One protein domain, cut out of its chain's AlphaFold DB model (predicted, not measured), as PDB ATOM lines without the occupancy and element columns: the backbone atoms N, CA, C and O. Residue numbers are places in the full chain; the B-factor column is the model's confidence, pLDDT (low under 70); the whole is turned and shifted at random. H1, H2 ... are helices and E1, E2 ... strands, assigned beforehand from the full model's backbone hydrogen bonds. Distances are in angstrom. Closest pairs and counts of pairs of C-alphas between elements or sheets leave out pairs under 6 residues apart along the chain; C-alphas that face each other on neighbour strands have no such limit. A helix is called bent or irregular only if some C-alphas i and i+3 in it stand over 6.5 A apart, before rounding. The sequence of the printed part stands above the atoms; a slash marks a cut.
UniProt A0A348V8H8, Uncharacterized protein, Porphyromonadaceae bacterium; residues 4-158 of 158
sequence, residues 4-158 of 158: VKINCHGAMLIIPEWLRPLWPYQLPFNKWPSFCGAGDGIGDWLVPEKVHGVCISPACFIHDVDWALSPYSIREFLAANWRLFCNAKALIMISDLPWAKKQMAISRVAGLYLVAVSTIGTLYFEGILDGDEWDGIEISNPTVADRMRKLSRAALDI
ATOM      1  N   VAL A   4     -51.915   1.069  24.537       97.00
ATOM      2  CA  VAL A   4     -52.389   0.969  25.919       97.00
ATOM      3  C   VAL A   4     -51.620  -0.115  26.662       97.00
ATOM      4  O   VAL A   4     -51.087  -1.045  26.060       97.00
ATOM      5  N   LYS A   5     -51.571   0.004  27.990       97.81
ATOM      6  CA  LYS A   5     -51.045  -1.049  28.858       97.81
ATOM      7  C   LYS A   5     -52.185  -1.942  29.327       97.81
ATOM      8  O   LYS A   5     -53.194  -1.433  29.812       97.81
ATOM      9  N   ILE A   6     -52.000  -3.251  29.236       96.69
ATOM     10  CA  ILE A   6     -52.905  -4.252  29.804       96.69
ATOM     11  C   ILE A   6     -52.154  -5.111  30.819       96.69
ATOM     12  O   ILE A   6     -50.966  -5.377  30.651       96.69
ATOM     13  N   ASN A   7     -52.846  -5.540  31.875       96.06
ATOM     14  CA  ASN A   7     -52.338  -6.568  32.778       96.06
ATOM     15  C   ASN A   7     -52.869  -7.923  32.301       96.06
ATOM     16  O   ASN A   7     -54.080  -8.137  32.285       96.06
ATOM     17  N   CYS A   8     -51.969  -8.813  31.893       93.25
ATOM     18  CA  CYS A   8     -52.293 -10.165  31.459       93.25
ATOM     19  C   CYS A   8     -51.458 -11.146  32.283       93.25
ATOM     20  O   CYS A   8     -50.235 -11.157  32.178       93.25
ATOM     21  N   HIS A   9     -52.108 -11.937  33.141       92.88
ATOM     22  CA  HIS A   9     -51.442 -12.882  34.051       92.88
ATOM     23  C   HIS A   9     -50.268 -12.268  34.846       92.88
ATOM     24  O   HIS A   9     -49.247 -12.915  35.061       92.88
ATOM     25  N   GLY A  10     -50.383 -10.997  35.253       93.62
ATOM     26  CA  GLY A  10     -49.342 -10.267  35.981       93.62
ATOM     27  C   GLY A  10     -48.316  -9.550  35.097       93.62
ATOM     28  O   GLY A  10     -47.608  -8.676  35.594       93.62
ATOM     29  N   ALA A  11     -48.239  -9.854  33.796       95.56
ATOM     30  CA  ALA A  11     -47.390  -9.123  32.858       95.56
ATOM     31  C   ALA A  11     -48.087  -7.843  32.386       95.56
ATOM     32  O   ALA A  11     -49.228  -7.869  31.923       95.56
ATOM     33  N   MET A  12     -47.369  -6.721  32.457       97.69
ATOM     34  CA  MET A  12     -47.823  -5.444  31.911       97.69
ATOM     35  C   MET A  12     -47.403  -5.329  30.445       97.69
ATOM     36  O   MET A  12     -46.281  -4.914  30.155       97.69
ATOM     37  N   LEU A  13     -48.302  -5.703  29.535       97.00
ATOM     38  CA  LEU A  13     -48.062  -5.677  28.092       97.00
ATOM     39  C   LEU A  13     -48.525  -4.349  27.489       97.00
ATOM     40  O   LEU A  13     -49.554  -3.803  27.884       97.00
ATOM     41  N   ILE A  14     -47.762  -3.833  26.531       97.25
ATOM     42  CA  ILE A  14     -48.072  -2.654  25.724       97.25
ATOM     43  C   ILE A  14     -48.613  -3.153  24.389       97.25
ATOM     44  O   ILE A  14     -47.870  -3.791  23.650       97.25
ATOM     45  N   ILE A  15     -49.875  -2.858  24.087       94.75
ATOM     46  CA  ILE A  15     -50.557  -3.312  22.869       94.75
ATOM     47  C   ILE A  15     -51.235  -2.144  22.145       94.75
ATOM     48  O   ILE A  15     -51.549  -1.135  22.789       94.75
ATOM     49  N   PRO A  16     -51.525  -2.268  20.841       93.44
ATOM     50  CA  PRO A  16     -52.458  -1.383  20.156       93.44
ATOM     51  C   PRO A  16     -53.802  -1.273  20.883       93.44
ATOM     52  O   PRO A  16     -54.362  -2.273  21.329       93.44
ATOM     53  N   GLU A  17     -54.356  -0.063  20.992       94.69
ATOM     54  CA  GLU A  17     -55.611   0.164  21.728       94.69
ATOM     55  C   GLU A  17     -56.779  -0.668  21.184       94.69
ATOM     56  O   GLU A  17     -57.551  -1.226  21.964       94.69
ATOM     57  N   TRP A  18     -56.867  -0.809  19.861       92.00
ATOM     58  CA  TRP A  18     -57.915  -1.585  19.195       92.00
ATOM     59  C   TRP A  18     -57.799  -3.097  19.444       92.00
ATOM     60  O   TRP A  18     -58.802  -3.802  19.362       92.00
ATOM     61  N   LEU A  19     -56.605  -3.597  19.789       91.62
ATOM     62  CA  LEU A  19     -56.364  -5.013  20.076       91.62
ATOM     63  C   LEU A  19     -56.846  -5.397  21.482       91.62
ATOM     64  O   LEU A  19     -57.100  -6.564  21.756       91.62
ATOM     65  N   ARG A  20     -57.022  -4.421  22.383       93.44
ATOM     66  CA  ARG A  20     -57.453  -4.652  23.770       93.44
ATOM     67  C   ARG A  20     -58.710  -5.525  23.903       93.44
ATOM     68  O   ARG A  20     -58.642  -6.483  24.665       93.44
ATOM     69  N   PRO A  21     -59.839  -5.249  23.224       91.94
ATOM     70  CA  PRO A  21     -61.023  -6.107  23.323       91.94
ATOM     71  C   PRO A  21     -60.842  -7.498  22.694       91.94
ATOM     72  O   PRO A  21     -61.604  -8.398  23.023       91.94
ATOM     73  N   LEU A  22     -59.854  -7.677  21.812       92.62
ATOM     74  CA  LEU A  22     -59.585  -8.929  21.091       92.62
ATOM     75  C   LEU A  22     -58.467  -9.760  21.738       92.62
ATOM     76  O   LEU A  22     -58.191 -10.876  21.306       92.62
ATOM     77  N   TRP A  23     -57.802  -9.220  22.762       91.88
ATOM     78  CA  TRP A  23     -56.678  -9.886  23.399       91.88
ATOM     79  C   TRP A  23     -57.141 -11.179  24.092       91.88
ATOM     80  O   TRP A  23     -58.096 -11.141  24.876       91.88
ATOM     81  N   PRO A  24     -56.474 -12.327  23.875       91.06
ATOM     82  CA  PRO A  24     -56.905 -13.602  24.438       91.06
ATOM     83  C   PRO A  24     -56.513 -13.716  25.922       91.06
ATOM     84  O   PRO A  24     -55.626 -14.477  26.292       91.06
ATOM     85  N   TYR A  25     -57.195 -12.975  26.803       90.75
ATOM     86  CA  TYR A  25     -56.905 -12.895  28.248       90.75
ATOM     87  C   TYR A  25     -56.934 -14.234  28.997       90.75
ATOM     88  O   TYR A  25     -56.411 -14.327  30.104       90.75
ATOM     89  N   GLN A  26     -57.587 -15.250  28.432       91.62
ATOM     90  CA  GLN A  26     -57.663 -16.583  29.027       91.62
ATOM     91  C   GLN A  26     -56.538 -17.515  28.561       91.62
ATOM     92  O   GLN A  26     -56.381 -18.588  29.141       91.62
ATOM     93  N   LEU A  27     -55.776 -17.141  27.526       90.06
ATOM     94  CA  LEU A  27     -54.727 -17.974  26.946       90.06
ATOM     95  C   LEU A  27     -53.430 -17.843  27.762       90.06
ATOM     96  O   LEU A  27     -52.779 -16.795  27.708       90.06
ATOM     97  N   PRO A  28     -52.995 -18.902  28.470       90.19
ATOM     98  CA  PRO A  28     -51.750 -18.861  29.222       90.19
ATOM     99  C   PRO A  28     -50.554 -18.653  28.291       90.19
ATOM    100  O   PRO A  28     -50.498 -19.241  27.211       90.19
ATOM    101  N   PHE A  29     -49.553 -17.886  28.730       89.69
ATOM    102  CA  PHE A  29     -48.398 -17.543  27.888       89.69
ATOM    103  C   PHE A  29     -47.632 -18.755  27.347       89.69
ATOM    104  O   PHE A  29     -47.138 -18.714  26.234       89.69
ATOM    105  N   ASN A  30     -47.568 -19.866  28.082       86.44
ATOM    106  CA  ASN A  30     -46.895 -21.086  27.621       86.44
ATOM    107  C   ASN A  30     -47.678 -21.892  26.566       86.44
ATOM    108  O   ASN A  30     -47.146 -22.882  26.064       86.44
ATOM    109  N   LYS A  31     -48.925 -21.504  26.271       87.62
ATOM    110  CA  LYS A  31     -49.797 -22.107  25.252       87.62
ATOM    111  C   LYS A  31     -50.010 -21.197  24.040       87.62
ATOM    112  O   LYS A  31     -50.827 -21.526  23.185       87.62
ATOM    113  N   TRP A  32     -49.324 -20.057  23.980       86.19
ATOM    114  CA  TRP A  32     -49.382 -19.196  22.807       86.19
ATOM    115  C   TRP A  32     -48.855 -19.930  21.562       86.19
ATOM    116  O   TRP A  32     -47.874 -20.672  21.678       86.19
ATOM    117  N   PRO A  33     -49.487 -19.745  20.385       83.12
ATOM    118  CA  PRO A  33     -48.916 -20.175  19.111       83.12
ATOM    119  C   PRO A  33     -47.530 -19.563  18.897       83.12
ATOM    120  O   PRO A  33     -47.210 -18.548  19.508       83.12
ATOM    121  N   SER A  34     -46.715 -20.154  18.026       83.50
ATOM    122  CA  SER A  34     -45.404 -19.591  17.688       83.50
ATOM    123  C   SER A  34     -45.585 -18.370  16.788       83.50
ATOM    124  O   SER A  34     -46.054 -18.516  15.662       83.50
ATOM    125  N   PHE A  35     -45.210 -17.190  17.279       82.06
ATOM    126  CA  PHE A  35     -45.164 -15.950  16.488       82.06
ATOM    127  C   PHE A  35     -43.738 -15.417  16.348       82.06
ATOM    128  O   PHE A  35     -43.472 -14.558  15.518       82.06
ATOM    129  N   CYS A  36     -42.783 -15.930  17.124       77.88
ATOM    130  CA  CYS A  36     -41.391 -15.569  16.915       77.88
ATOM    131  C   CYS A  36     -40.837 -16.337  15.712       77.88
ATOM    132  O   CYS A  36     -40.903 -17.566  15.678       77.88
ATOM    133  N   GLY A  37     -40.295 -15.608  14.736       64.44
ATOM    134  CA  GLY A  37     -39.659 -16.202  13.563       64.44
ATOM    135  C   GLY A  37     -40.630 -16.835  12.562       64.44
ATOM    136  O   GLY A  37     -40.301 -17.847  11.953       64.44
ATOM    137  N   ALA A  38     -41.832 -16.275  12.400       50.62
ATOM    138  CA  ALA A  38     -42.860 -16.794  11.491       50.62
ATOM    139  C   ALA A  38     -42.616 -16.490   9.992       50.62
ATOM    140  O   ALA A  38     -43.497 -16.740   9.168       50.62
ATOM    141  N   GLY A  39     -41.452 -15.948   9.628       49.59
ATOM    142  CA  GLY A  39     -41.039 -15.749   8.239       49.59
ATOM    143  C   GLY A  39     -39.911 -16.691   7.800       49.59
ATOM    144  O   GLY A  39     -39.300 -17.397   8.599       49.59
ATOM    145  N   ASP A  40     -39.622 -16.687   6.497       45.03
ATOM    146  CA  ASP A  40     -38.565 -17.504   5.882       45.03
ATOM    147  C   ASP A  40     -37.195 -16.781   5.841       45.03
ATOM    148  O   ASP A  40     -36.278 -17.196   5.127       45.03
ATOM    149  N   GLY A  41     -37.052 -15.652   6.546       48.19
ATOM    150  CA  GLY A  41     -35.860 -14.806   6.513       48.19
ATOM    151  C   GLY A  41     -34.784 -15.211   7.525       48.19
ATOM    152  O   GLY A  41     -35.054 -15.791   8.571       48.19
ATOM    153  N   ILE A  42     -33.526 -14.830   7.269       43.62
ATOM    154  CA  ILE A  42     -32.401 -15.105   8.188       43.62
ATOM    155  C   ILE A  42     -32.627 -14.478   9.577       43.62
ATOM    156  O   ILE A  42     -32.217 -15.055  10.582       43.62
ATOM    157  N   GLY A  43     -33.292 -13.320   9.668       50.09
ATOM    158  CA  GLY A  43     -33.584 -12.701  10.965       50.09
ATOM    159  C   GLY A  43     -34.697 -13.390  11.758       50.09
ATOM    160  O   GLY A  43     -34.692 -13.293  12.983       50.09
ATOM    161  N   ASP A  44     -35.562 -14.163  11.101       53.19
ATOM    162  CA  ASP A  44     -36.603 -14.964  11.754       53.19
ATOM    163  C   ASP A  44     -35.993 -16.141  12.528       53.19
ATOM    164  O   ASP A  44     -36.435 -16.487  13.621       53.19
ATOM    165  N   TRP A  45     -34.873 -16.678  12.033       56.19
ATOM    166  CA  TRP A  45     -34.104 -17.736  12.697       56.19
ATOM    167  C   TRP A  45     -33.350 -17.255  13.943       56.19
ATOM    168  O   TRP A  45     -32.933 -18.066  14.775       56.19
ATOM    169  N   LEU A  46     -33.144 -15.942  14.081       63.69
ATOM    170  CA  LEU A  46     -32.391 -15.364  15.196       63.69
ATOM    171  C   LEU A  46     -33.251 -15.153  16.442       63.69
ATOM    172  O   LEU A  46     -32.702 -15.072  17.543       63.69
ATOM    173  N   VAL A  47     -34.575 -15.073  16.298       70.00
ATOM    174  CA  VAL A  47     -35.484 -14.782  17.407       70.00
ATOM    175  C   VAL A  47     -36.124 -16.079  17.906       70.00
ATOM    176  O   VAL A  47     -37.064 -16.583  17.297       70.00
ATOM    177  N   PRO A  48     -35.654 -16.649  19.029       76.38
ATOM    178  CA  PRO A  48     -36.207 -17.890  19.529       76.38
ATOM    179  C   PRO A  48     -37.583 -17.653  20.152       76.38
ATOM    180  O   PRO A  48     -37.773 -16.734  20.946       76.38
ATOM    181  N   GLU A  49     -38.494 -18.587  19.908       81.94
ATOM    182  CA  GLU A  49     -39.812 -18.672  20.552       81.94
ATOM    183  C   GLU A  49     -39.739 -18.629  22.092       81.94
ATOM    184  O   GLU A  49     -40.602 -18.076  22.784       81.94
ATOM    185  N   LYS A  50     -38.661 -19.193  22.654       87.31
ATOM    186  CA  LYS A  50     -38.405 -19.211  24.096       87.31
ATOM    187  C   LYS A  50     -37.031 -18.658  24.435       87.31
ATOM    188  O   LYS A  50     -36.018 -19.081  23.883       87.31
ATOM    189  N   VAL A  51     -36.976 -17.819  25.466       88.19
ATOM    190  CA  VAL A  51     -35.727 -17.324  26.053       88.19
ATOM    191  C   VAL A  51     -35.596 -17.880  27.465       88.19
ATOM    192  O   VAL A  51     -36.396 -17.575  28.343       88.19
ATOM    193  N   HIS A  52     -34.597 -18.742  27.686       87.50
ATOM    194  CA  HIS A  52     -34.411 -19.455  28.961       87.50
ATOM    195  C   HIS A  52     -35.680 -20.197  29.444       87.50
ATOM    196  O   HIS A  52     -35.929 -20.300  30.641       87.50
ATOM    197  N   GLY A  53     -36.485 -20.715  28.507       87.62
ATOM    198  CA  GLY A  53     -37.738 -21.427  28.791       87.62
ATOM    199  C   GLY A  53     -38.977 -20.533  28.921       87.62
ATOM    200  O   GLY A  53     -40.088 -21.057  28.919       87.62
ATOM    201  N   VAL A  54     -38.816 -19.207  28.968       91.31
ATOM    202  CA  VAL A  54     -39.931 -18.249  28.960       91.31
ATOM    203  C   VAL A  54     -40.415 -18.059  27.528       91.31
ATOM    204  O   VAL A  54     -39.619 -17.689  26.667       91.31
ATOM    205  N   CYS A  55     -41.701 -18.310  27.280       92.25
ATOM    206  CA  CYS A  55     -42.335 -18.016  25.993       92.25
ATOM    207  C   CYS A  55     -42.438 -16.501  25.809       92.25
ATOM    208  O   CYS A  55     -42.988 -15.805  26.666       92.25
ATOM    209  N   ILE A  56     -41.883 -16.007  24.702       91.38
ATOM    210  CA  ILE A  56     -41.925 -14.587  24.335       91.38
ATOM    211  C   ILE A  56     -42.819 -14.318  23.122       91.38
ATOM    212  O   ILE A  56     -42.969 -13.164  22.732       91.38
ATOM    213  N   SER A  57     -43.478 -15.344  22.583       90.12
ATOM    214  CA  SER A  57     -44.416 -15.220  21.467       90.12
ATOM    215  C   SER A  57     -45.499 -14.151  21.615       90.12
ATOM    216  O   SER A  57     -45.705 -13.418  20.651       90.12
ATOM    217  N   PRO A  58     -46.124 -13.928  22.792       92.38
ATOM    218  CA  PRO A  58     -47.058 -12.813  22.932       92.38
ATOM    219  C   PRO A  58     -46.427 -11.459  22.587       92.38
ATOM    220  O   PRO A  58     -47.101 -10.580  22.061       92.38
ATOM    221  N   ALA A  59     -45.132 -11.279  22.870       92.06
ATOM    222  CA  ALA A  59     -44.402 -10.070  22.505       92.06
ATOM    223  C   ALA A  59     -44.116 -10.011  20.995       92.06
ATOM    224  O   ALA A  59     -44.277  -8.940  20.413       92.06
ATOM    225  N   CYS A  60     -43.748 -11.141  20.379       87.25
ATOM    226  CA  CYS A  60     -43.540 -11.265  18.930       87.25
ATOM    227  C   CYS A  60     -44.833 -10.972  18.151       87.25
ATOM    228  O   CYS A  60     -44.828 -10.136  17.261       87.25
ATOM    229  N   PHE A  61     -45.976 -11.516  18.572       88.81
ATOM    230  CA  PHE A  61     -47.275 -11.219  17.961       88.81
ATOM    231  C   PHE A  61     -47.620  -9.725  17.977       88.81
ATOM    232  O   PHE A  61     -48.063  -9.172  16.976       88.81
ATOM    233  N   ILE A  62     -47.415  -9.051  19.116       90.62
ATOM    234  CA  ILE A  62     -47.650  -7.603  19.206       90.62
ATOM    235  C   ILE A  62     -46.733  -6.851  18.234       90.62
ATOM    236  O   ILE A  62     -47.164  -5.888  17.608       90.62
ATOM    237  N   HIS A  63     -45.478  -7.287  18.111       87.56
ATOM    238  CA  HIS A  63     -44.514  -6.695  17.187       87.56
ATOM    239  C   HIS A  63     -44.907  -6.894  15.724       87.56
ATOM    240  O   HIS A  63     -44.870  -5.922  14.977       87.56
ATOM    241  N   ASP A  64     -45.369  -8.085  15.346       83.19
ATOM    242  CA  ASP A  64     -45.870  -8.370  14.000       83.19
ATOM    243  C   ASP A  64     -47.084  -7.497  13.661       83.19
ATOM    244  O   ASP A  64     -47.172  -6.936  12.569       83.19
ATOM    245  N   VAL A  65     -48.005  -7.324  14.616       84.69
ATOM    246  CA  VAL A  65     -49.168  -6.436  14.469       84.69
ATOM    247  C   VAL A  65     -48.734  -4.981  14.289       84.69
ATOM    248  O   VAL A  65     -49.260  -4.285  13.418       84.69
ATOM    249  N   ASP A  66     -47.779  -4.516  15.095       83.50
ATOM    250  CA  ASP A  66     -47.224  -3.169  14.966       83.50
ATOM    251  C   ASP A  66     -46.584  -2.971  13.591       83.50
ATOM    252  O   ASP A  66     -46.806  -1.944  12.958       83.50
ATOM    253  N   TRP A  67     -45.833  -3.961  13.111       75.69
ATOM    254  CA  TRP A  67     -45.178  -3.934  11.807       75.69
ATOM    255  C   TRP A  67     -46.167  -3.922  10.646       75.69
ATOM    256  O   TRP A  67     -46.028  -3.116   9.728       75.69
ATOM    257  N   ALA A  68     -47.190  -4.777  10.693       74.62
ATOM    258  CA  ALA A  68     -48.193  -4.891   9.638       74.62
ATOM    259  C   ALA A  68     -49.014  -3.604   9.447       74.62
ATOM    260  O   ALA A  68     -49.567  -3.369   8.373       74.62
ATOM    261  N   LEU A  69     -49.110  -2.780  10.492       68.38
ATOM    262  CA  LEU A  69     -49.943  -1.578  10.525       68.38
ATOM    263  C   LEU A  69     -49.137  -0.276  10.603       68.38
ATOM    264  O   LEU A  69     -49.721   0.813  10.603       68.38
ATOM    265  N   SER A  70     -47.815  -0.371  10.709       63.59
ATOM    266  CA  SER A  70     -46.938   0.784  10.759       63.59
ATOM    267  C   SER A  70     -46.785   1.389   9.361       63.59
ATOM    268  O   SER A  70     -46.506   0.653   8.412       63.59
ATOM    269  N   PRO A  71     -46.861   2.725   9.203       57.72
ATOM    270  CA  PRO A  71     -46.294   3.355   8.018       57.72
ATOM    271  C   PRO A  71     -44.809   2.975   7.948       57.72
ATOM    272  O   PRO A  71     -44.154   2.888   8.992       57.72
ATOM    273  N   TYR A  72     -44.291   2.716   6.746       65.50
ATOM    274  CA  TYR A  72     -42.916   2.264   6.490       65.50
ATOM    275  C   TYR A  72     -41.866   3.343   6.835       65.50
ATOM    276  O   TYR A  72     -41.130   3.813   5.977       65.50
ATOM    277  N   SER A  73     -41.810   3.759   8.102       69.62
ATOM    278  CA  SER A  73     -40.915   4.780   8.636       69.62
ATOM    279  C   SER A  73     -39.971   4.168   9.661       69.62
ATOM    280  O   SER A  73     -40.366   3.313  10.462       69.62
ATOM    281  N   ILE A  74     -38.733   4.666   9.702       69.38
ATOM    282  CA  ILE A  74     -37.743   4.228  10.690       69.38
ATOM    283  C   ILE A  74     -38.231   4.463  12.126       69.38
ATOM    284  O   ILE A  74     -37.961   3.669  13.022       69.38
ATOM    285  N   ARG A  75     -38.975   5.550  12.360       73.31
ATOM    286  CA  ARG A  75     -39.421   5.936  13.699       73.31
ATOM    287  C   ARG A  75     -40.397   4.915  14.264       73.31
ATOM    288  O   ARG A  75     -40.242   4.491  15.406       73.31
ATOM    289  N   GLU A  76     -41.401   4.537  13.483       75.75
ATOM    290  CA  GLU A  76     -42.387   3.551  13.921       75.75
ATOM    291  C   GLU A  76     -41.783   2.148  13.987       75.75
ATOM    292  O   GLU A  76     -42.067   1.411  14.931       75.75
ATOM    293  N   PHE A  77     -40.853   1.830  13.084       74.12
ATOM    294  CA  PHE A  77     -40.037   0.624  13.167       74.12
ATOM    295  C   PHE A  77     -39.272   0.531  14.500       74.12
ATOM    296  O   PHE A  77     -39.435  -0.432  15.250       74.12
ATOM    297  N   LEU A  78     -38.499   1.561  14.863       76.56
ATOM    298  CA  LEU A  78     -37.787   1.622  16.145       76.56
ATOM    299  C   LEU A  78     -38.753   1.560  17.336       76.56
ATOM    300  O   LEU A  78     -38.459   0.911  18.344       76.56
ATOM    301  N   ALA A  79     -39.919   2.198  17.222       82.62
ATOM    302  CA  ALA A  79     -40.938   2.174  18.261       82.62
ATOM    303  C   ALA A  79     -41.537   0.768  18.460       82.62
ATOM    304  O   ALA A  79     -41.737   0.361  19.608       82.62
ATOM    305  N   ALA A  80     -41.776   0.013  17.383       82.75
ATOM    306  CA  ALA A  80     -42.225  -1.379  17.444       82.75
ATOM    307  C   ALA A  80     -41.176  -2.265  18.132       82.75
ATOM    308  O   ALA A  80     -41.492  -3.017  19.054       82.75
ATOM    309  N   ASN A  81     -39.899  -2.105  17.776       80.69
ATOM    310  CA  ASN A  81     -38.796  -2.877  18.363       80.69
ATOM    311  C   ASN A  81     -38.628  -2.599  19.860       80.69
ATOM    312  O   ASN A  81     -38.386  -3.501  20.665       80.69
ATOM    313  N   TRP A  82     -38.801  -1.340  20.258       85.06
ATOM    314  CA  TRP A  82     -38.801  -0.964  21.665       85.06
ATOM    315  C   TRP A  82     -39.953  -1.620  22.440       85.06
ATOM    316  O   TRP A  82     -39.760  -2.098  23.563       85.06
ATOM    317  N   ARG A  83     -41.154  -1.675  21.850       90.31
ATOM    318  CA  ARG A  83     -42.318  -2.330  22.466       90.31
ATOM    319  C   ARG A  83     -42.129  -3.838  22.577       90.31
ATOM    320  O   ARG A  83     -42.426  -4.389  23.636       90.31
ATOM    321  N   LEU A  84     -41.543  -4.477  21.568       89.12
ATOM    322  CA  LEU A  84     -41.132  -5.880  21.619       89.12
ATOM    323  C   LEU A  84     -40.210  -6.162  22.810       89.12
ATOM    324  O   LEU A  84     -40.503  -7.043  23.621       89.12
ATOM    325  N   PHE A  85     -39.151  -5.360  22.981       89.81
ATOM    326  CA  PHE A  85     -38.252  -5.469  24.135       89.81
ATOM    327  C   PHE A  85     -39.005  -5.313  25.463       89.81
ATOM    328  O   PHE A  85     -38.835  -6.122  26.378       89.81
ATOM    329  N   CYS A  86     -39.859  -4.294  25.573       93.12
ATOM    330  CA  CYS A  86     -40.629  -4.023  26.785       93.12
ATOM    331  C   CYS A  86     -41.581  -5.173  27.145       93.12
ATOM    332  O   CYS A  86     -41.640  -5.577  28.310       93.12
ATOM    333  N   ASN A  87     -42.281  -5.733  26.160       95.50
ATOM    334  CA  ASN A  87     -43.212  -6.842  26.349       95.50
ATOM    335  C   ASN A  87     -42.478  -8.139  26.703       95.50
ATOM    336  O   ASN A  87     -42.832  -8.796  27.681       95.50
ATOM    337  N   ALA A  88     -41.395  -8.469  25.992       93.31
ATOM    338  CA  ALA A  88     -40.566  -9.629  26.313       93.31
ATOM    339  C   ALA A  88     -39.957  -9.515  27.721       93.31
ATOM    340  O   ALA A  88     -39.982 -10.472  28.498       93.31
ATOM    341  N   LYS A  89     -39.484  -8.321  28.104       94.69
ATOM    342  CA  LYS A  89     -39.019  -8.039  29.468       94.69
ATOM    343  C   LYS A  89     -40.130  -8.252  30.495       94.69
ATOM    344  O   LYS A  89     -39.866  -8.864  31.526       94.69
ATOM    345  N   ALA A  90     -41.351  -7.779  30.239       96.75
ATOM    346  CA  ALA A  90     -42.478  -7.980  31.150       96.75
ATOM    347  C   ALA A  90     -42.762  -9.476  31.378       96.75
ATOM    348  O   ALA A  90     -42.875  -9.896  32.527       96.75
ATOM    349  N   LEU A  91     -42.777 -10.281  30.308       96.12
ATOM    350  CA  LEU A  91     -42.958 -11.738  30.374       96.12
ATOM    351  C   LEU A  91     -41.840 -12.429  31.170       96.12
ATOM    352  O   LEU A  91     -42.103 -13.279  32.018       96.12
ATOM    353  N   ILE A  92     -40.581 -12.036  30.959       95.75
ATOM    354  CA  ILE A  92     -39.444 -12.584  31.714       95.75
ATOM    355  C   ILE A  92     -39.539 -12.217  33.197       95.75
ATOM    356  O   ILE A  92     -39.297 -13.060  34.062       95.75
ATOM    357  N   MET A  93     -39.898 -10.973  33.511       96.06
ATOM    358  CA  MET A  93     -39.933 -10.476  34.886       96.06
ATOM    359  C   MET A  93     -40.967 -11.188  35.759       96.06
ATOM    360  O   MET A  93     -40.704 -11.377  36.949       96.06
ATOM    361  N   ILE A  94     -42.083 -11.633  35.181       95.62
ATOM    362  CA  ILE A  94     -43.131 -12.369  35.903       95.62
ATOM    363  C   ILE A  94     -42.902 -13.884  35.964       95.62
ATOM    364  O   ILE A  94     -43.638 -14.577  36.652       95.62
ATOM    365  N   SER A  95     -41.907 -14.407  35.246       95.19
ATOM    366  CA  SER A  95     -41.604 -15.841  35.254       95.19
ATOM    367  C   SER A  95     -40.997 -16.301  36.585       95.19
ATOM    368  O   SER A  95     -40.454 -15.495  37.347       95.19
ATOM    369  N   ASP A  96     -40.968 -17.614  36.809       94.81
ATOM    370  CA  ASP A  96     -40.324 -18.232  37.980       94.81
ATOM    371  C   ASP A  96     -38.792 -18.326  37.861       94.81
ATOM    372  O   ASP A  96     -38.122 -18.991  38.654       94.81
ATOM    373  N   LEU A  97     -38.194 -17.671  36.860       94.44
ATOM    374  CA  LEU A  97     -36.746 -17.659  36.718       94.44
ATOM    375  C   LEU A  97     -36.072 -16.990  37.933       94.44
ATOM    376  O   LEU A  97     -36.491 -15.911  38.366       94.44
ATOM    377  N   PRO A  98     -34.953 -17.547  38.430       96.75
ATOM    378  CA  PRO A  98     -34.081 -16.840  39.357       96.75
ATOM    379  C   PRO A  98     -33.660 -15.481  38.791       96.75
ATOM    380  O   PRO A  98     -33.436 -15.351  37.584       96.75
ATOM    381  N   TRP A  99     -33.478 -14.486  39.661       94.12
ATOM    382  CA  TRP A  99     -33.146 -13.111  39.265       94.12
ATOM    383  C   TRP A  99     -31.986 -13.020  38.264       94.12
ATOM    384  O   TRP A  99     -32.112 -12.362  37.233       94.12
ATOM    385  N   ALA A 100     -30.890 -13.743  38.507       94.12
ATOM    386  CA  ALA A 100     -29.744 -13.768  37.598       94.12
ATOM    387  C   ALA A 100     -30.120 -14.266  36.189       94.12
ATOM    388  O   ALA A 100     -29.719 -13.668  35.191       94.12
ATOM    389  N   LYS A 101     -30.960 -15.308  36.090       94.06
ATOM    390  CA  LYS A 101     -31.452 -15.817  34.800       94.06
ATOM    391  C   LYS A 101     -32.408 -14.837  34.124       94.06
ATOM    392  O   LYS A 101     -32.367 -14.732  32.903       94.06
ATOM    393  N   LYS A 102     -33.218 -14.089  34.886       94.94
ATOM    394  CA  LYS A 102     -34.046 -13.000  34.336       94.94
ATOM    395  C   LYS A 102     -33.178 -11.931  33.680       94.94
ATOM    396  O   LYS A 102     -33.451 -11.553  32.548       94.94
ATOM    397  N   GLN A 103     -32.104 -11.499  34.345       93.38
ATOM    398  CA  GLN A 103     -31.181 -10.511  33.778       93.38
ATOM    399  C   GLN A 103     -30.512 -11.026  32.501       93.38
ATOM    400  O   GLN A 103     -30.522 -10.334  31.489       93.38
ATOM    401  N   MET A 104     -30.019 -12.269  32.501       90.44
ATOM    402  CA  MET A 104     -29.443 -12.881  31.295       90.44
ATOM    403  C   MET A 104     -30.456 -12.979  30.148       90.44
ATOM    404  O   MET A 104     -30.130 -12.652  29.010       90.44
ATOM    405  N   ALA A 105     -31.688 -13.397  30.444       90.81
ATOM    406  CA  ALA A 105     -32.762 -13.482  29.465       90.81
ATOM    407  C   ALA A 105     -33.109 -12.104  28.878       90.81
ATOM    408  O   ALA A 105     -33.231 -11.979  27.663       90.81
ATOM    409  N   ILE A 106     -33.200 -11.065  29.713       90.69
ATOM    410  CA  ILE A 106     -33.454  -9.684  29.270       90.69
ATOM    411  C   ILE A 106     -32.307  -9.177  28.393       90.69
ATOM    412  O   ILE A 106     -32.569  -8.609  27.336       90.69
ATOM    413  N   SER A 107     -31.051  -9.413  28.779       85.62
ATOM    414  CA  SER A 107     -29.890  -9.042  27.961       85.62
ATOM    415  C   SER A 107     -29.867  -9.784  26.627       85.62
ATOM    416  O   SER A 107     -29.517  -9.199  25.606       85.62
ATOM    417  N   ARG A 108     -30.281 -11.058  26.606       83.69
ATOM    418  CA  ARG A 108     -30.387 -11.841  25.371       83.69
ATOM    419  C   ARG A 108     -31.485 -11.309  24.457       83.69
ATOM    420  O   ARG A 108     -31.235 -11.167  23.270       83.69
ATOM    421  N   VAL A 109     -32.656 -10.974  25.000       83.19
ATOM    422  CA  VAL A 109     -33.724 -10.277  24.264       83.19
ATOM    423  C   VAL A 109     -33.183  -8.963  23.697       83.19
ATOM    424  O   VAL A 109     -33.269  -8.748  22.496       83.19
ATOM    425  N   ALA A 110     -32.552  -8.121  24.522       79.94
ATOM    426  CA  ALA A 110     -31.974  -6.859  24.064       79.94
ATOM    427  C   ALA A 110     -30.985  -7.063  22.908       79.94
ATOM    428  O   ALA A 110     -31.116  -6.404  21.888       79.94
ATOM    429  N   GLY A 111     -30.039  -8.000  23.041       70.69
ATOM    430  CA  GLY A 111     -29.022  -8.272  22.024       70.69
ATOM    431  C   GLY A 111     -29.581  -8.886  20.741       70.69
ATOM    432  O   GLY A 111     -29.232  -8.437  19.655       70.69
ATOM    433  N   LEU A 112     -30.477  -9.873  20.849       68.38
ATOM    434  CA  LEU A 112     -31.097 -10.510  19.684       68.38
ATOM    435  C   LEU A 112     -31.931  -9.515  18.886       68.38
ATOM    436  O   LEU A 112     -31.836  -9.504  17.666       68.38
ATOM    437  N   TYR A 113     -32.685  -8.643  19.556       62.78
ATOM    438  CA  TYR A 113     -33.489  -7.642  18.863       62.78
ATOM    439  C   TYR A 113     -32.666  -6.451  18.380       62.78
ATOM    440  O   TYR A 113     -32.958  -5.936  17.308       62.78
ATOM    441  N   LEU A 114     -31.590  -6.051  19.067       57.44
ATOM    442  CA  LEU A 114     -30.673  -5.056  18.502       57.44
ATOM    443  C   LEU A 114     -30.039  -5.578  17.205       57.44
ATOM    444  O   LEU A 114     -29.975  -4.843  16.228       57.44
ATOM    445  N   VAL A 115     -29.597  -6.839  17.183       58.88
ATOM    446  CA  VAL A 115     -28.887  -7.429  16.037       58.88
ATOM    447  C   VAL A 115     -29.846  -7.801  14.911       58.88
ATOM    448  O   VAL A 115     -29.690  -7.293  13.807       58.88
ATOM    449  N   ALA A 116     -30.864  -8.629  15.170       57.62
ATOM    450  CA  ALA A 116     -31.794  -9.081  14.134       57.62
ATOM    451  C   ALA A 116     -32.498  -7.899  13.463       57.62
ATOM    452  O   ALA A 116     -32.694  -7.888  12.249       57.62
ATOM    453  N   VAL A 117     -32.815  -6.869  14.249       53.81
ATOM    454  CA  VAL A 117     -33.605  -5.756  13.760       53.81
ATOM    455  C   VAL A 117     -32.753  -4.625  13.183       53.81
ATOM    456  O   VAL A 117     -33.176  -4.010  12.213       53.81
ATOM    457  N   SER A 118     -31.521  -4.403  13.653       52.44
ATOM    458  CA  SER A 118     -30.609  -3.504  12.925       52.44
ATOM    459  C   SER A 118     -30.212  -4.113  11.583       52.44
ATOM    460  O   SER A 118     -30.264  -3.421  10.579       52.44
ATOM    461  N   THR A 119     -29.909  -5.414  11.522       54.38
ATOM    462  CA  THR A 119     -29.535  -6.085  10.267       54.38
ATOM    463  C   THR A 119     -30.677  -6.102   9.250       54.38
ATOM    464  O   THR A 119     -30.451  -5.800   8.084       54.38
ATOM    465  N   ILE A 120     -31.911  -6.403   9.672       55.38
ATOM    466  CA  ILE A 120     -33.076  -6.341   8.778       55.38
ATOM    467  C   ILE A 120     -33.423  -4.889   8.430       55.38
ATOM    468  O   ILE A 120     -33.668  -4.595   7.268       55.38
ATOM    469  N   GLY A 121     -33.399  -3.968   9.395       53.69
ATOM    470  CA  GLY A 121     -33.651  -2.548   9.147       53.69
ATOM    471  C   GLY A 121     -32.717  -1.975   8.081       53.69
ATOM    472  O   GLY A 121     -33.192  -1.334   7.151       53.69
ATOM    473  N   THR A 122     -31.416  -2.276   8.142       51.47
ATOM    474  CA  THR A 122     -30.460  -1.837   7.118       51.47
ATOM    475  C   THR A 122     -30.817  -2.382   5.736       51.47
ATOM    476  O   THR A 122     -30.820  -1.611   4.792       51.47
ATOM    477  N   LEU A 123     -31.229  -3.649   5.614       54.78
ATOM    478  CA  LEU A 123     -31.645  -4.238   4.330       54.78
ATOM    479  C   LEU A 123     -32.980  -3.677   3.795       54.78
ATOM    480  O   LEU A 123     -33.194  -3.634   2.589       54.78
ATOM    481  N   TYR A 124     -33.899  -3.271   4.678       52.97
ATOM    482  CA  TYR A 124     -35.211  -2.712   4.310       52.97
ATOM    483  C   TYR A 124     -35.171  -1.205   4.015       52.97
ATOM    484  O   TYR A 124     -36.026  -0.705   3.285       52.97
ATOM    485  N   PHE A 125     -34.195  -0.491   4.579       53.59
ATOM    486  CA  PHE A 125     -33.977   0.946   4.392       53.59
ATOM    487  C   PHE A 125     -32.694   1.251   3.587       53.59
ATOM    488  O   PHE A 125     -32.299   2.414   3.483       53.59
ATOM    489  N   GLU A 126     -32.048   0.239   2.996       42.47
ATOM    490  CA  GLU A 126     -30.911   0.383   2.076       42.47
ATOM    491  C   GLU A 126     -31.397   1.097   0.804       42.47
ATOM    492  O   GLU A 126     -32.090   0.534  -0.042       42.47
ATOM    493  N   GLY A 127     -31.111   2.398   0.741       44.91
ATOM    494  CA  GLY A 127     -31.667   3.360  -0.217       44.91
ATOM    495  C   GLY A 127     -32.108   4.681   0.431       44.91
ATOM    496  O   GLY A 127     -32.183   5.694  -0.253       44.91
ATOM    497  N   ILE A 128     -32.341   4.693   1.749       44.72
ATOM    498  CA  ILE A 128     -32.621   5.897   2.560       44.72
ATOM    499  C   ILE A 128     -31.355   6.409   3.271       44.72
ATOM    500  O   ILE A 128     -31.278   7.566   3.661       44.72
ATOM    501  N   LEU A 129     -30.331   5.562   3.413       39.91
ATOM    502  CA  LEU A 129     -29.102   5.881   4.151       39.91
ATOM    503  C   LEU A 129     -28.087   6.748   3.375       39.91
ATOM    504  O   LEU A 129     -27.094   7.156   3.970       39.91
ATOM    505  N   ASP A 130     -28.345   7.048   2.097       40.38
ATOM    506  CA  ASP A 130     -27.465   7.851   1.224       40.38
ATOM    507  C   ASP A 130     -27.966   9.290   0.977       40.38
ATOM    508  O   ASP A 130     -27.356  10.034   0.210       40.38
ATOM    509  N   GLY A 131     -29.064   9.716   1.609       37.53
ATOM    510  CA  GLY A 131     -29.626  11.050   1.402       37.53
ATOM    511  C   GLY A 131     -30.147  11.657   2.694       37.53
ATOM    512  O   GLY A 131     -30.999  11.078   3.361       37.53
ATOM    513  N   ASP A 132     -29.625  12.832   3.031       39.72
ATOM    514  CA  ASP A 132     -30.143  13.709   4.073       39.72
ATOM    515  C   ASP A 132     -31.660  13.916   3.905       39.72
ATOM    516  O   ASP A 132     -32.078  14.628   3.004       39.72
ATOM    517  N   GLU A 133     -32.475  13.255   4.733       39.81
ATOM    518  CA  GLU A 133     -33.679  13.783   5.400       39.81
ATOM    519  C   GLU A 133     -34.485  12.627   6.019       39.81
ATOM    520  O   GLU A 133     -35.140  11.827   5.356       39.81
ATOM    521  N   TRP A 134     -34.430  12.543   7.348       46.47
ATOM    522  CA  TRP A 134     -35.081  11.508   8.158       46.47
ATOM    523  C   TRP A 134     -36.578  11.768   8.417       46.47
ATOM    524  O   TRP A 134     -37.217  11.009   9.152       46.47
ATOM    525  N   ASP A 135     -37.146  12.807   7.805       33.59
ATOM    526  CA  ASP A 135     -38.540  13.205   7.964       33.59
ATOM    527  C   ASP A 135     -39.327  12.947   6.669       33.59
ATOM    528  O   ASP A 135     -39.144  13.617   5.660       33.59
ATOM    529  N   GLY A 136     -40.264  11.992   6.707       39.19
ATOM    530  CA  GLY A 136     -41.380  11.954   5.749       39.19
ATOM    531  C   GLY A 136     -41.275  11.029   4.529       39.19
ATOM    532  O   GLY A 136     -42.108  11.150   3.636       39.19
ATOM    533  N   ILE A 137     -40.340  10.077   4.476       38.66
ATOM    534  CA  ILE A 137     -40.275   9.133   3.344       38.66
ATOM    535  C   ILE A 137     -41.374   8.061   3.475       38.66
ATOM    536  O   ILE A 137     -41.252   7.103   4.240       38.66
ATOM    537  N   GLU A 138     -42.458   8.209   2.707       39.72
ATOM    538  CA  GLU A 138     -43.396   7.120   2.419       39.72
ATOM    539  C   GLU A 138     -42.746   6.137   1.435       39.72
ATOM    540  O   GLU A 138     -42.608   6.414   0.245       39.72
ATOM    541  N   ILE A 139     -42.351   4.956   1.918       42.53
ATOM    542  CA  ILE A 139     -41.828   3.898   1.048       42.53
ATOM    543  C   ILE A 139     -43.004   3.222   0.333       42.53
ATOM    544  O   ILE A 139     -43.612   2.276   0.835       42.53
ATOM    545  N   SER A 140     -43.329   3.688  -0.870       40.97
ATOM    546  CA  SER A 140     -44.273   3.017  -1.764       40.97
ATOM    547  C   SER A 140     -43.573   1.881  -2.521       40.97
ATOM    548  O   SER A 140     -43.266   2.021  -3.704       40.97
ATOM    549  N   ASN A 141     -43.290   0.747  -1.867       42.03
ATOM    550  CA  ASN A 141     -42.839  -0.453  -2.585       42.03
ATOM    551  C   ASN A 141     -44.010  -1.444  -2.776       42.03
ATOM    552  O   ASN A 141     -44.360  -2.186  -1.851       42.03
ATOM    553  N   PRO A 142     -44.650  -1.475  -3.963       39.66
ATOM    554  CA  PRO A 142     -45.897  -2.212  -4.193       39.66
ATOM    555  C   PRO A 142     -45.758  -3.735  -4.038       39.66
ATOM    556  O   PRO A 142     -46.732  -4.408  -3.712       39.66
ATOM    557  N   THR A 143     -44.552  -4.286  -4.189       45.50
ATOM    558  CA  THR A 143     -44.303  -5.732  -4.020       45.50
ATOM    559  C   THR A 143     -44.404  -6.202  -2.565       45.50
ATOM    560  O   THR A 143     -44.781  -7.347  -2.304       45.50
ATOM    561  N   VAL A 144     -44.123  -5.314  -1.610       41.66
ATOM    562  CA  VAL A 144     -44.177  -5.600  -0.168       41.66
ATOM    563  C   VAL A 144     -45.606  -5.462   0.354       41.66
ATOM    564  O   VAL A 144     -46.075  -6.332   1.089       41.66
ATOM    565  N   ALA A 145     -46.337  -4.444  -0.109       38.81
ATOM    566  CA  ALA A 145     -47.759  -4.283   0.187       38.81
ATOM    567  C   ALA A 145     -48.579  -5.505  -0.270       38.81
ATOM    568  O   ALA A 145     -49.480  -5.947   0.442       38.81
ATOM    569  N   ASP A 146     -48.241  -6.103  -1.415       41.34
ATOM    570  CA  ASP A 146     -48.907  -7.311  -1.913       41.34
ATOM    571  C   ASP A 146     -48.547  -8.583  -1.130       41.34
ATOM    572  O   ASP A 146     -49.411  -9.441  -0.926       41.34
ATOM    573  N   ARG A 147     -47.306  -8.718  -0.639       42.66
ATOM    574  CA  ARG A 147     -46.923  -9.833   0.252       42.66
ATOM    575  C   ARG A 147     -47.612  -9.729   1.615       42.66
ATOM    576  O   ARG A 147     -48.137 -10.725   2.104       42.66
ATOM    577  N   MET A 148     -47.705  -8.524   2.172       37.84
ATOM    578  CA  MET A 148     -48.394  -8.257   3.439       37.84
ATOM    579  C   MET A 148     -49.914  -8.439   3.322       37.84
ATOM    580  O   MET A 148     -50.512  -9.084   4.175       37.84
ATOM    581  N   ARG A 149     -50.553  -8.003   2.221       41.06
ATOM    582  CA  ARG A 149     -51.981  -8.292   1.963       41.06
ATOM    583  C   ARG A 149     -52.278  -9.788   1.903       41.06
ATOM    584  O   ARG A 149     -53.357 -10.201   2.320       41.06
ATOM    585  N   LYS A 150     -51.355 -10.598   1.376       38.94
ATOM    586  CA  LYS A 150     -51.498 -12.062   1.352       38.94
ATOM    587  C   LYS A 150     -51.409 -12.662   2.757       38.94
ATOM    588  O   LYS A 150     -52.234 -13.508   3.084       38.94
ATOM    589  N   LEU A 151     -50.488 -12.180   3.594       37.22
ATOM    590  CA  LEU A 151     -50.347 -12.621   4.987       37.22
ATOM    591  C   LEU A 151     -51.528 -12.176   5.868       37.22
ATOM    592  O   LEU A 151     -52.066 -12.986   6.615       37.22
ATOM    593  N   SER A 152     -52.010 -10.936   5.724       32.59
ATOM    594  CA  SER A 152     -53.188 -10.451   6.458       32.59
ATOM    595  C   SER A 152     -54.481 -11.173   6.071       32.59
ATOM    596  O   SER A 152     -55.332 -11.366   6.929       32.59
ATOM    597  N   ARG A 153     -54.644 -11.600   4.809       32.69
ATOM    598  CA  ARG A 153     -55.790 -12.439   4.406       32.69
ATOM    599  C   ARG A 153     -55.708 -13.830   5.031       32.69
ATOM    600  O   ARG A 153     -56.684 -14.275   5.614       32.69
ATOM    601  N   ALA A 154     -54.531 -14.455   5.009       32.84
ATOM    602  CA  ALA A 154     -54.325 -15.762   5.631       32.84
ATOM    603  C   ALA A 154     -54.566 -15.759   7.154       32.84
ATOM    604  O   ALA A 154     -54.997 -16.766   7.703       32.84
ATOM    605  N   ALA A 155     -54.322 -14.633   7.832       29.05
ATOM    606  CA  ALA A 155     -54.554 -14.478   9.269       29.05
ATOM    607  C   ALA A 155     -56.019 -14.186   9.655       29.05
ATOM    608  O   ALA A 155     -56.365 -14.317  10.825       29.05
ATOM    609  N   LEU A 156     -56.864 -13.767   8.705       30.00
ATOM    610  CA  LEU A 156     -58.291 -13.483   8.925       30.00
ATOM    611  C   LEU A 156     -59.206 -14.665   8.555       30.00
ATOM    612  O   LEU A 156     -60.394 -14.623   8.864       30.00
ATOM    613  N   ASP A 157     -58.650 -15.698   7.917       30.23
ATOM    614  CA  ASP A 157     -59.347 -16.923   7.502       30.23
ATOM    615  C   ASP A 157     -59.184 -18.088   8.519       30.23
ATOM    616  O   ASP A 157     -59.466 -19.243   8.190       30.23
ATOM    617  N   ILE A 158     -58.741 -17.797   9.753       30.20
ATOM    618  CA  ILE A 158     -58.659 -18.716  10.913       30.20
ATOM    619  C   ILE A 158     -59.582 -18.200  12.019       30.20
ATOM    620  O   ILE A 158     -60.318 -19.027  12.604       30.20
TER     621      ILE A 158
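What this domain is: This is residues 4 to 158 of the 158 residues of an uncharacterized protein of Porphyromonadaceae bacterium (UniProt A0A348V8H8). A small two-stranded hairpin, E1 and E2, packs through E2 on H3 and H2, two of three helices that run up and down side by side, with H3 between H2 and the long H4. The short H1 follows at the end of E2, a long stretch with no named element, residues 23 to 56, leads from H1 to H2, and H5 touches no helix but is near H2, while residues 153 to 158, of which 153 to 156 belong to H5, stick out. The printed part has 155 residues with two strands and five helices, in the order E1 E2 H1 H2 H3 H4 H5; the sheet, E1 - E2, is antiparallel and the class is mostly helix. The whole is compact, with a radius of gyration of the C-alphas of 16.2 A and spans of 47 by 36 by 28 A.

Where its parts are: E1 holds residues 4 to 8, 12.4 A from first to last C-alpha, and begins at C-alpha 4, (-52.389, 0.969, 25.919). E2 holds residues 11 to 16 and measures 15.7 A. H1, residues 17 to 22, measures 9.9 A and is irregular, but only just: C-alphas 18 and 21 are 6.9 A apart. H2, residues 57 to 69, measures 18.3 A, and H3, residues 74 to 94, measures 30.7 A. H4, residues 99 to 125, is the longest helix at 37.6 A and begins at C-alpha 99, (-33.146, -13.111, 39.265). H5, residues 142 to 156, measures 21.3 A and ends at C-alpha 156, (-58.291, -13.483, 8.925).

How they stand to each other: E1 and E2 form an antiparallel hairpin at 141 degrees, with N 4 and O 15 at 2.8 A and N 8 and O 11 at 2.9 A, within hydrogen-bond range. E2 has 12 pairs of C-alphas within 8 A of H3, the closest those of Leu 13 and Asn 87, 5.3 A apart. The closest C-alphas of E2 and H2 are those of Ile 15 and Ile 62, 6.3 A. H2 and H3 touch and form a helical hairpin, opposite ways at a shallow tilt of 17 degrees, with the C-alphas of Ala 59 and Asn 87 closest at 5.2 A. H3 and H4 touch and form another, opposite ways at a shallow tilt of 18 degrees, with the C-alphas of Lys 89 and Ile 106 closest at 5.8 A. H2 and H4 are apart. H5 and H2 are close but not clearly touching, the C-alphas of Ala 68 and Met 148 being 7.1 A apart, at a steep tilt of 48 degrees. H1 touches no helix; its closest C-alpha to E1 is that of Glu 17, 5.3 A from that of Val 4. Every O i to N i+4 pair is within hydrogen-bond range in H2, H3, H4 and H5; in H1 0 of 2 are, beside 2 of 3 O i to N i+3 pairs.

The domain as a whole: The C-alphas farthest apart are those of Gln 26 and Gly 131, 48.1 A. The printed part has no cut and ends at the chain's last residue, 158. The links H1 to H2, 34 residues, and H4 to H5, 16 residues, are long. The mean pLDDT of the printed part is 72.1; residues 37 to 46, 69 to 74 and 112 to 158 are under 70, and H5 has a mean of 37.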